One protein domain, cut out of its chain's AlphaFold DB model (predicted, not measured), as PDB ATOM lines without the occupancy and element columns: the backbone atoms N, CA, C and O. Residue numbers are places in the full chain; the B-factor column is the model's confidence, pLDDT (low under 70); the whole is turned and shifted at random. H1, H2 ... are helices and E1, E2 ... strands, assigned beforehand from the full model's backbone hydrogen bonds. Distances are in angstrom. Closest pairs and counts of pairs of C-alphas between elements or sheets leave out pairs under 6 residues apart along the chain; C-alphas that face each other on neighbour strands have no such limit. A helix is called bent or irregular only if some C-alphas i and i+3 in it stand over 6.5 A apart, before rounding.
ATOM      1  N   GLU A  10     -19.232  41.537  -5.565       90.62
ATOM      2  CA  GLU A  10     -17.869  41.525  -5.030       90.62
ATOM      3  C   GLU A  10     -17.701  42.672  -4.026       90.62
ATOM      4  O   GLU A  10     -18.214  43.775  -4.235       90.62
ATOM      5  N   ILE A  11     -17.018  42.400  -2.915       90.81
ATOM      6  CA  ILE A  11     -16.561  43.431  -1.977       90.81
ATOM      7  C   ILE A  11     -15.065  43.607  -2.202       90.81
ATOM      8  O   ILE A  11     -14.318  42.663  -1.952       90.81
ATOM      9  N   SER A  12     -14.640  44.792  -2.641       92.75
ATOM     10  CA  SER A  12     -13.225  45.079  -2.867       92.75
ATOM     11  C   SER A  12     -12.780  46.469  -2.419       92.75
ATOM     12  O   SER A  12     -13.603  47.377  -2.288       92.75
ATOM     13  N   HIS A  13     -11.475  46.618  -2.166       90.00
ATOM     14  CA  HIS A  13     -10.804  47.876  -1.799       90.00
ATOM     15  C   HIS A  13     -11.364  48.544  -0.532       90.00
ATOM     16  O   HIS A  13     -11.618  49.752  -0.496       90.00
ATOM     17  N   VAL A  14     -11.572  47.760   0.528       89.12
ATOM     18  CA  VAL A  14     -12.144  48.250   1.791       89.12
ATOM     19  C   VAL A  14     -11.093  48.209   2.898       89.12
ATOM     20  O   VAL A  14     -10.539  47.161   3.208       89.12
ATOM     21  N   ALA A  15     -10.842  49.343   3.556       86.06
ATOM     22  CA  ALA A  15      -9.920  49.376   4.694       86.06
ATOM     23  C   ALA A  15     -10.441  48.536   5.876       86.06
ATOM     24  O   ALA A  15      -9.710  47.737   6.453       86.06
ATOM     25  N   LEU A  16     -11.723  48.672   6.211       90.81
ATOM     26  CA  LEU A  16     -12.366  47.894   7.264       90.81
ATOM     27  C   LEU A  16     -13.778  47.490   6.839       90.81
ATOM     28  O   LEU A  16     -14.655  48.340   6.691       90.81
ATOM     29  N   LEU A  17     -13.997  46.193   6.648       92.19
ATOM     30  CA  LEU A  17     -15.320  45.624   6.439       92.19
ATOM     31  C   LEU A  17     -15.934  45.281   7.799       92.19
ATOM     32  O   LEU A  17     -15.628  44.245   8.386       92.19
ATOM     33  N   ASP A  18     -16.795  46.159   8.305       91.69
ATOM     34  CA  ASP A  18     -17.493  45.954   9.572       91.69
ATOM     35  C   ASP A  18     -18.840  45.244   9.357       91.69
ATOM     36  O   ASP A  18     -19.794  45.821   8.831       91.69
ATOM     37  N   LEU A  19     -18.917  43.975   9.767       92.75
ATOM     38  CA  LEU A  19     -20.130  43.156   9.727       92.75
ATOM     39  C   LEU A  19     -20.827  43.075  11.094       92.75
ATOM     40  O   LEU A  19     -21.671  42.205  11.275       92.75
ATOM     41  N   THR A  20     -20.487  43.929  12.062       89.56
ATOM     42  CA  THR A  20     -21.027  43.877  13.438       89.56
ATOM     43  C   THR A  20     -22.232  44.798  13.662       89.56
ATOM     44  O   THR A  20     -22.921  44.695  14.676       89.56
ATOM     45  N   GLY A  21     -22.527  45.681  12.704       82.50
ATOM     46  CA  GLY A  21     -23.653  46.614  12.768       82.50
ATOM     47  C   GLY A  21     -25.025  45.981  12.489       82.50
ATOM     48  O   GLY A  21     -25.157  44.803  12.171       82.50
ATOM     49  N   ALA A  22     -26.083  46.796  12.527       69.94
ATOM     50  CA  ALA A  22     -27.478  46.341  12.410       69.94
ATOM     51  C   ALA A  22     -27.816  45.557  11.118       69.94
ATOM     52  O   ALA A  22     -28.805  44.829  11.081       69.94
ATOM     53  N   ALA A  23     -27.007  45.686  10.061       74.94
ATOM     54  CA  ALA A  23     -27.193  44.982   8.790       74.94
ATOM     55  C   ALA A  23     -26.435  43.638   8.687       74.94
ATOM     56  O   ALA A  23     -26.532  42.977   7.650       74.94
ATOM     57  N   ALA A  24     -25.720  43.220   9.741       77.00
ATOM     58  CA  ALA A  24     -24.838  42.048   9.789       77.00
ATOM     59  C   ALA A  24     -25.417  40.794   9.111       77.00
ATOM     60  O   ALA A  24     -24.809  40.229   8.203       77.00
ATOM     61  N   ALA A  25     -26.634  40.398   9.501       75.12
ATOM     62  CA  ALA A  25     -27.254  39.138   9.086       75.12
ATOM     63  C   ALA A  25     -27.435  39.002   7.561       75.12
ATOM     64  O   ALA A  25     -27.364  37.895   7.023       75.12
ATOM     65  N   THR A  26     -27.631  40.126   6.863       83.19
ATOM     66  CA  THR A  26     -27.868  40.159   5.406       83.19
ATOM     67  C   THR A  26     -26.694  40.739   4.617       83.19
ATOM     68  O   THR A  26     -26.734  40.782   3.387       83.19
ATOM     69  N   ALA A  27     -25.632  41.186   5.297       84.62
ATOM     70  CA  ALA A  27     -24.501  41.871   4.673       84.62
ATOM     71  C   ALA A  27     -23.738  40.981   3.676       84.62
ATOM     72  O   ALA A  27     -23.208  41.471   2.676       84.62
ATOM     73  N   LEU A  28     -23.725  39.670   3.932       88.81
ATOM     74  CA  LEU A  28     -23.077  38.662   3.091       88.81
ATOM     75  C   LEU A  28     -24.012  38.042   2.037       88.81
ATOM     76  O   LEU A  28     -23.582  37.177   1.278       88.81
ATOM     77  N   ASP A  29     -25.284  38.445   1.973       89.75
ATOM     78  CA  ASP A  29     -26.220  37.900   0.984       89.75
ATOM     79  C   ASP A  29     -25.821  38.314  -0.436       89.75
ATOM     80  O   ASP A  29     -25.666  39.502  -0.727       89.75
ATOM     81  N   GLY A  30     -25.678  37.326  -1.323       87.19
ATOM     82  CA  GLY A  30     -25.269  37.535  -2.714       87.19
ATOM     83  C   GLY A  30     -23.789  37.890  -2.890       87.19
ATOM     84  O   GLY A  30     -23.377  38.190  -4.006       87.19
ATOM     85  N   VAL A  31     -22.974  37.868  -1.827       92.19
ATOM     86  CA  VAL A  31     -21.532  38.123  -1.942       92.19
ATOM     87  C   VAL A  31     -20.836  36.878  -2.484       92.19
ATOM     88  O   VAL A  31     -20.894  35.816  -1.871       92.19
ATOM     89  N   THR A  32     -20.171  37.010  -3.630       93.69
ATOM     90  CA  THR A  32     -19.505  35.891  -4.320       93.69
ATOM     91  C   THR A  32     -17.991  35.897  -4.157       93.69
ATOM     92  O   THR A  32     -17.354  34.876  -4.406       93.69
ATOM     93  N   ARG A  33     -17.403  37.036  -3.771       94.19
ATOM     94  CA  ARG A  33     -15.961  37.200  -3.552       94.19
ATOM     95  C   ARG A  33     -15.679  38.404  -2.655       94.19
ATOM     96  O   ARG A  33     -16.404  39.400  -2.711       94.19
ATOM     97  N   ILE A  34     -14.616  38.311  -1.861       95.31
ATOM     98  CA  ILE A  34     -14.050  39.427  -1.097       95.31
ATOM     99  C   ILE A  34     -12.575  39.566  -1.482       95.31
ATOM    100  O   ILE A  34     -11.831  38.586  -1.424       95.31
ATOM    101  N   SER A  35     -12.149  40.756  -1.893       94.88
ATOM    102  CA  SER A  35     -10.777  41.020  -2.330       94.88
ATOM    103  C   SER A  35     -10.234  42.332  -1.757       94.88
ATOM    104  O   SER A  35     -10.993  43.258  -1.522       94.88
ATOM    105  N   GLU A  36      -8.930  42.443  -1.499       92.94
ATOM    106  CA  GLU A  36      -8.305  43.716  -1.075       92.94
ATOM    107  C   GLU A  36      -8.967  44.375   0.146       92.94
ATOM    108  O   GLU A  36      -9.392  45.537   0.116       92.94
ATOM    109  N   VAL A  37      -9.085  43.610   1.231       92.56
ATOM    110  CA  VAL A  37      -9.665  44.102   2.482       92.56
ATOM    111  C   VAL A  37      -8.620  44.054   3.583       92.56
ATOM    112  O   VAL A  37      -8.117  42.983   3.920       92.56
ATOM    113  N   ALA A  38      -8.293  45.199   4.184       87.69
ATOM    114  CA  ALA A  38      -7.263  45.203   5.223       87.69
ATOM    115  C   ALA A  38      -7.753  44.490   6.495       87.69
ATOM    116  O   ALA A  38      -7.021  43.695   7.081       87.69
ATOM    117  N   ALA A  39      -9.012  44.683   6.895       91.38
ATOM    118  CA  ALA A  39      -9.589  43.906   7.984       91.38
ATOM    119  C   ALA A  39     -11.096  43.681   7.858       91.38
ATOM    120  O   ALA A  39     -11.827  44.536   7.364       91.38
ATOM    121  N   ILE A  40     -11.562  42.540   8.362       93.94
ATOM    122  CA  ILE A  40     -12.979  42.191   8.482       93.94
ATOM    123  C   ILE A  40     -13.312  42.019   9.963       93.94
ATOM    124  O   ILE A  40     -12.693  41.190  10.628       93.94
ATOM    125  N   LEU A  41     -14.295  42.761  10.475       93.88
ATOM    126  CA  LEU A  41     -14.907  42.494  11.781       93.88
ATOM    127  C   LEU A  41     -16.159  41.663  11.549       93.88
ATOM    128  O   LEU A  41     -17.022  42.068  10.773       93.88
ATOM    129  N   VAL A  42     -16.264  40.506  12.192       94.38
ATOM    130  CA  VAL A  42     -17.342  39.554  11.916       94.38
ATOM    131  C   VAL A  42     -17.902  38.965  13.213       94.38
ATOM    132  O   VAL A  42     -17.128  38.445  14.014       94.38
ATOM    133  N   PRO A  43     -19.227  39.023  13.440       94.19
ATOM    134  CA  PRO A  43     -19.867  38.286  14.526       94.19
ATOM    135  C   PRO A  43     -19.577  36.785  14.427       94.19
ATOM    136  O   PRO A  43     -19.578  36.232  13.324       94.19
ATOM    137  N   GLU A  44     -19.357  36.110  15.556       93.12
ATOM    138  CA  GLU A  44     -19.050  34.671  15.585       93.12
ATOM    139  C   GLU A  44     -20.100  33.828  14.841       93.12
ATOM    140  O   GLU A  44     -19.742  32.936  14.065       93.12
ATOM    141  N   SER A  45     -21.381  34.185  14.960       93.06
ATOM    142  CA  SER A  45     -22.489  33.567  14.221       93.06
ATOM    143  C   SER A  45     -22.367  33.623  12.689       93.06
ATOM    144  O   SER A  45     -22.928  32.769  11.996       93.06
ATOM    145  N   LEU A  46     -21.625  34.586  12.131       93.75
ATOM    146  CA  LEU A  46     -21.459  34.776  10.684       93.75
ATOM    147  C   LEU A  46     -20.162  34.185  10.122       93.75
ATOM    148  O   LEU A  46     -20.004  34.141   8.898       93.75
ATOM    149  N   LEU A  47     -19.262  33.676  10.969       92.88
ATOM    150  CA  LEU A  47     -17.967  33.134  10.541       92.88
ATOM    151  C   LEU A  47     -18.099  32.011   9.514       92.88
ATOM    152  O   LEU A  47     -17.401  32.021   8.503       92.88
ATOM    153  N   SER A  48     -19.025  31.076   9.739       93.31
ATOM    154  CA  SER A  48     -19.253  29.946   8.825       93.31
ATOM    155  C   SER A  48     -19.746  30.396   7.450       93.31
ATOM    156  O   SER A  48     -19.444  29.775   6.437       93.31
ATOM    157  N   LYS A  49     -20.514  31.490   7.402       93.12
ATOM    158  CA  LYS A  49     -20.991  32.056   6.140       93.12
ATOM    159  C   LYS A  49     -19.857  32.786   5.428       93.12
ATOM    160  O   LYS A  49     -19.652  32.563   4.239       93.12
ATOM    161  N   LEU A  50     -19.088  33.595   6.159       94.50
ATOM    162  CA  LEU A  50     -17.932  34.317   5.627       94.50
ATOM    163  C   LEU A  50     -16.886  33.359   5.042       94.50
ATOM    164  O   LEU A  50     -16.393  33.601   3.947       94.50
ATOM    165  N   SER A  51     -16.590  32.251   5.727       93.81
ATOM    166  CA  SER A  51     -15.573  31.285   5.294       93.81
ATOM    167  C   SER A  51     -15.935  30.515   4.022       93.81
ATOM    168  O   SER A  51     -15.046  29.956   3.383       93.81
ATOM    169  N   SER A  52     -17.212  30.499   3.624       94.62
ATOM    170  CA  SER A  52     -17.642  29.906   2.351       94.62
ATOM    171  C   SER A  52     -17.445  30.834   1.146       94.62
ATOM    172  O   SER A  52     -17.546  30.383   0.005       94.62
ATOM    173  N   ILE A  53     -17.145  32.115   1.382       95.19
ATOM    174  CA  ILE A  53     -16.895  33.107   0.337       95.19
ATOM    175  C   ILE A  53     -15.393  33.111   0.007       95.19
ATOM    176  O   ILE A  53     -14.577  33.288   0.912       95.19
ATOM    177  N   PRO A  54     -14.994  32.963  -1.270       94.75
ATOM    178  CA  PRO A  54     -13.604  33.113  -1.684       94.75
ATOM    179  C   PRO A  54     -13.024  34.476  -1.277       94.75
ATOM    180  O   PRO A  54     -13.576  35.524  -1.627       94.75
ATOM    181  N   MET A  55     -11.896  34.447  -0.562       95.81
ATOM    182  CA  MET A  55     -11.178  35.628  -0.078       95.81
ATOM    183  C   MET A  55      -9.790  35.724  -0.716       95.81
ATOM    184  O   MET A  55      -9.064  34.734  -0.766       95.81
ATOM    185  N   ASP A  56      -9.418  36.919  -1.171       94.38
ATOM    186  CA  ASP A  56      -8.126  37.217  -1.799       94.38
ATOM    187  C   ASP A  56      -7.538  38.516  -1.227       94.38
ATOM    188  O   ASP A  56      -8.242  39.514  -1.106       94.38
ATOM    189  N   ARG A  57      -6.257  38.527  -0.841       90.81
ATOM    190  CA  ARG A  57      -5.603  39.690  -0.193       90.81
ATOM    191  C   ARG A  57      -6.431  40.312   0.949       90.81
ATOM    192  O   ARG A  57      -6.639  41.524   1.009       90.81
ATOM    193  N   VAL A  58      -6.907  39.462   1.860       92.75
ATOM    194  CA  VAL A  58      -7.540  39.882   3.119       92.75
ATOM    195  C   VAL A  58      -6.518  39.774   4.245       92.75
ATOM    196  O   VAL A  58      -6.084  38.667   4.559       92.75
ATOM    197  N   ALA A  59      -6.117  40.894   4.852       88.50
ATOM    198  CA  ALA A  59      -5.001  40.870   5.805       88.50
ATOM    199  C   ALA A  59      -5.403  40.348   7.197       88.50
ATOM    200  O   ALA A  59      -4.631  39.628   7.831       88.50
ATOM    201  N   ALA A  60      -6.616  40.649   7.674       90.06
ATOM    202  CA  ALA A  60      -7.112  40.125   8.946       90.06
ATOM    203  C   ALA A  60      -8.625  39.855   8.940       90.06
ATOM    204  O   ALA A  60      -9.417  40.661   8.467       90.06
ATOM    205  N   THR A  61      -9.036  38.745   9.556       92.69
ATOM    206  CA  THR A  61     -10.430  38.503   9.964       92.69
ATOM    207  C   THR A  61     -10.484  38.446  11.487       92.69
ATOM    208  O   THR A  61      -9.712  37.714  12.112       92.69
ATOM    209  N   VAL A  62     -11.357  39.250  12.087       92.56
ATOM    210  CA  VAL A  62     -11.500  39.420  13.534       92.56
ATOM    211  C   VAL A  62     -12.886  38.933  13.955       92.56
ATOM    212  O   VAL A  62     -13.874  39.621  13.682       92.56
ATOM    213  N   PRO A  63     -12.978  37.774  14.625       93.00
ATOM    214  CA  PRO A  63     -14.226  37.337  15.228       93.00
ATOM    215  C   PRO A  63     -14.574  38.226  16.426       93.00
ATOM    216  O   PRO A  63     -13.712  38.533  17.251       93.00
ATOM    217  N   ILE A  64     -15.836  38.631  16.510       93.12
ATOM    218  CA  ILE A  64     -16.398  39.401  17.617       93.12
ATOM    219  C   ILE A  64     -17.517  38.567  18.251       93.12
ATOM    220  O   ILE A  64     -18.399  38.119  17.512       93.12
ATOM    221  N   PRO A  65     -17.521  38.360  19.583       91.25
ATOM    222  CA  PRO A  65     -18.597  37.625  20.236       91.25
ATOM    223  C   PRO A  65     -19.964  38.245  19.934       91.25
ATOM    224  O   PRO A  65     -20.119  39.471  19.913       91.25
TER     225      PRO A  65
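This is residues 10 to 65 of the 312 residues of an uncharacterized protein of Chloroflexi bacterium (UniProt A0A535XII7). The printed part is a short coil, a solenoid wound in stacked turns: three sharply bent parallel strands, E1, E2 and E3, lie side by side as an angled wall, and the chain returns from one to the next through the short helices H1 and H2. E1, E2 and E3 make two sides of the coil, while the stretches with H1 and H2 help to close it. There are 56 residues with two named helices and three named strands, in the order E1 H1 E2 H2 E3; the sheet runs E1 E2 E3, all parallel, and the class is mixed, helices and strands. The whole is compact, with a radius of gyration of the C-alphas of 10.0 A, and rounded, with spans of 24 by 20 by 17 A.

Find C-alpha 10 at (-17.869, 41.525, -5.030), where E1 begins; it covers residues 10 to 18, 15.3 A from first to last C-alpha, and bends by 114 degrees at residue 15. Next comes H1, residues 24 to 27, 5.1 A long. From C-alpha 31 at (-21.532, 38.123, -1.942) you can trace E2, residues 31 to 43, 16.6 A, which bends by 126 degrees at residue 37. H2 follows at once, residues 44 to 50, 10.0 A long; it is irregular, with C-alphas 45 and 48 7.3 A apart. E3, residues 55 to 64, 18.8 A, bends by 102 degrees at residue 58 and ends with C-alpha 64 at (-16.398, 39.401, 17.617).

Look first at the twisted sheet, with edge strands E1 and E3 and inner strand E2. E1 and E2 are parallel at 11 degrees; N 17 and O 39 are 2.8 A apart, within hydrogen-bond range. E2 and E3 are parallel at 27 degrees; there N 62 and O 40, also within range, are 2.8 A apart. E1, H1, E2 and E2, H2, E3 are strand-helix-strand units, two parallel neighbour strands with a helix between, each with a right-handed crossover. H2 is on the sheet at a height of 5.3 A; it lies only just over E2, with 3 of its 7 C-alphas, and runs along the strands, at 11 degrees to E2 on the local plane. Its closest C-alphas to E3 are those of Glu 44 and Pro 63, 5.5 A apart. H1 only grazes the sheet, with residues 24 to 27. H1 and H2 are close but not clearly touching; their closest C-alphas, of Ala 25 and Leu 46, are 7.4 A apart. H2 has 1 of 3 O i to N i+4 pairs within hydrogen-bond range and 3 of 4 O i to N i+3 pairs; H1 is too short for an O i to N i+4 pair.

The two C-alphas farthest apart, those of Ala 22 and Arg 57, are 26.1 A apart. The printed part has no cut, and its four links are tight. The mean pLDDT of the printed part is 90.5; look to residue 22 for the one value under 70.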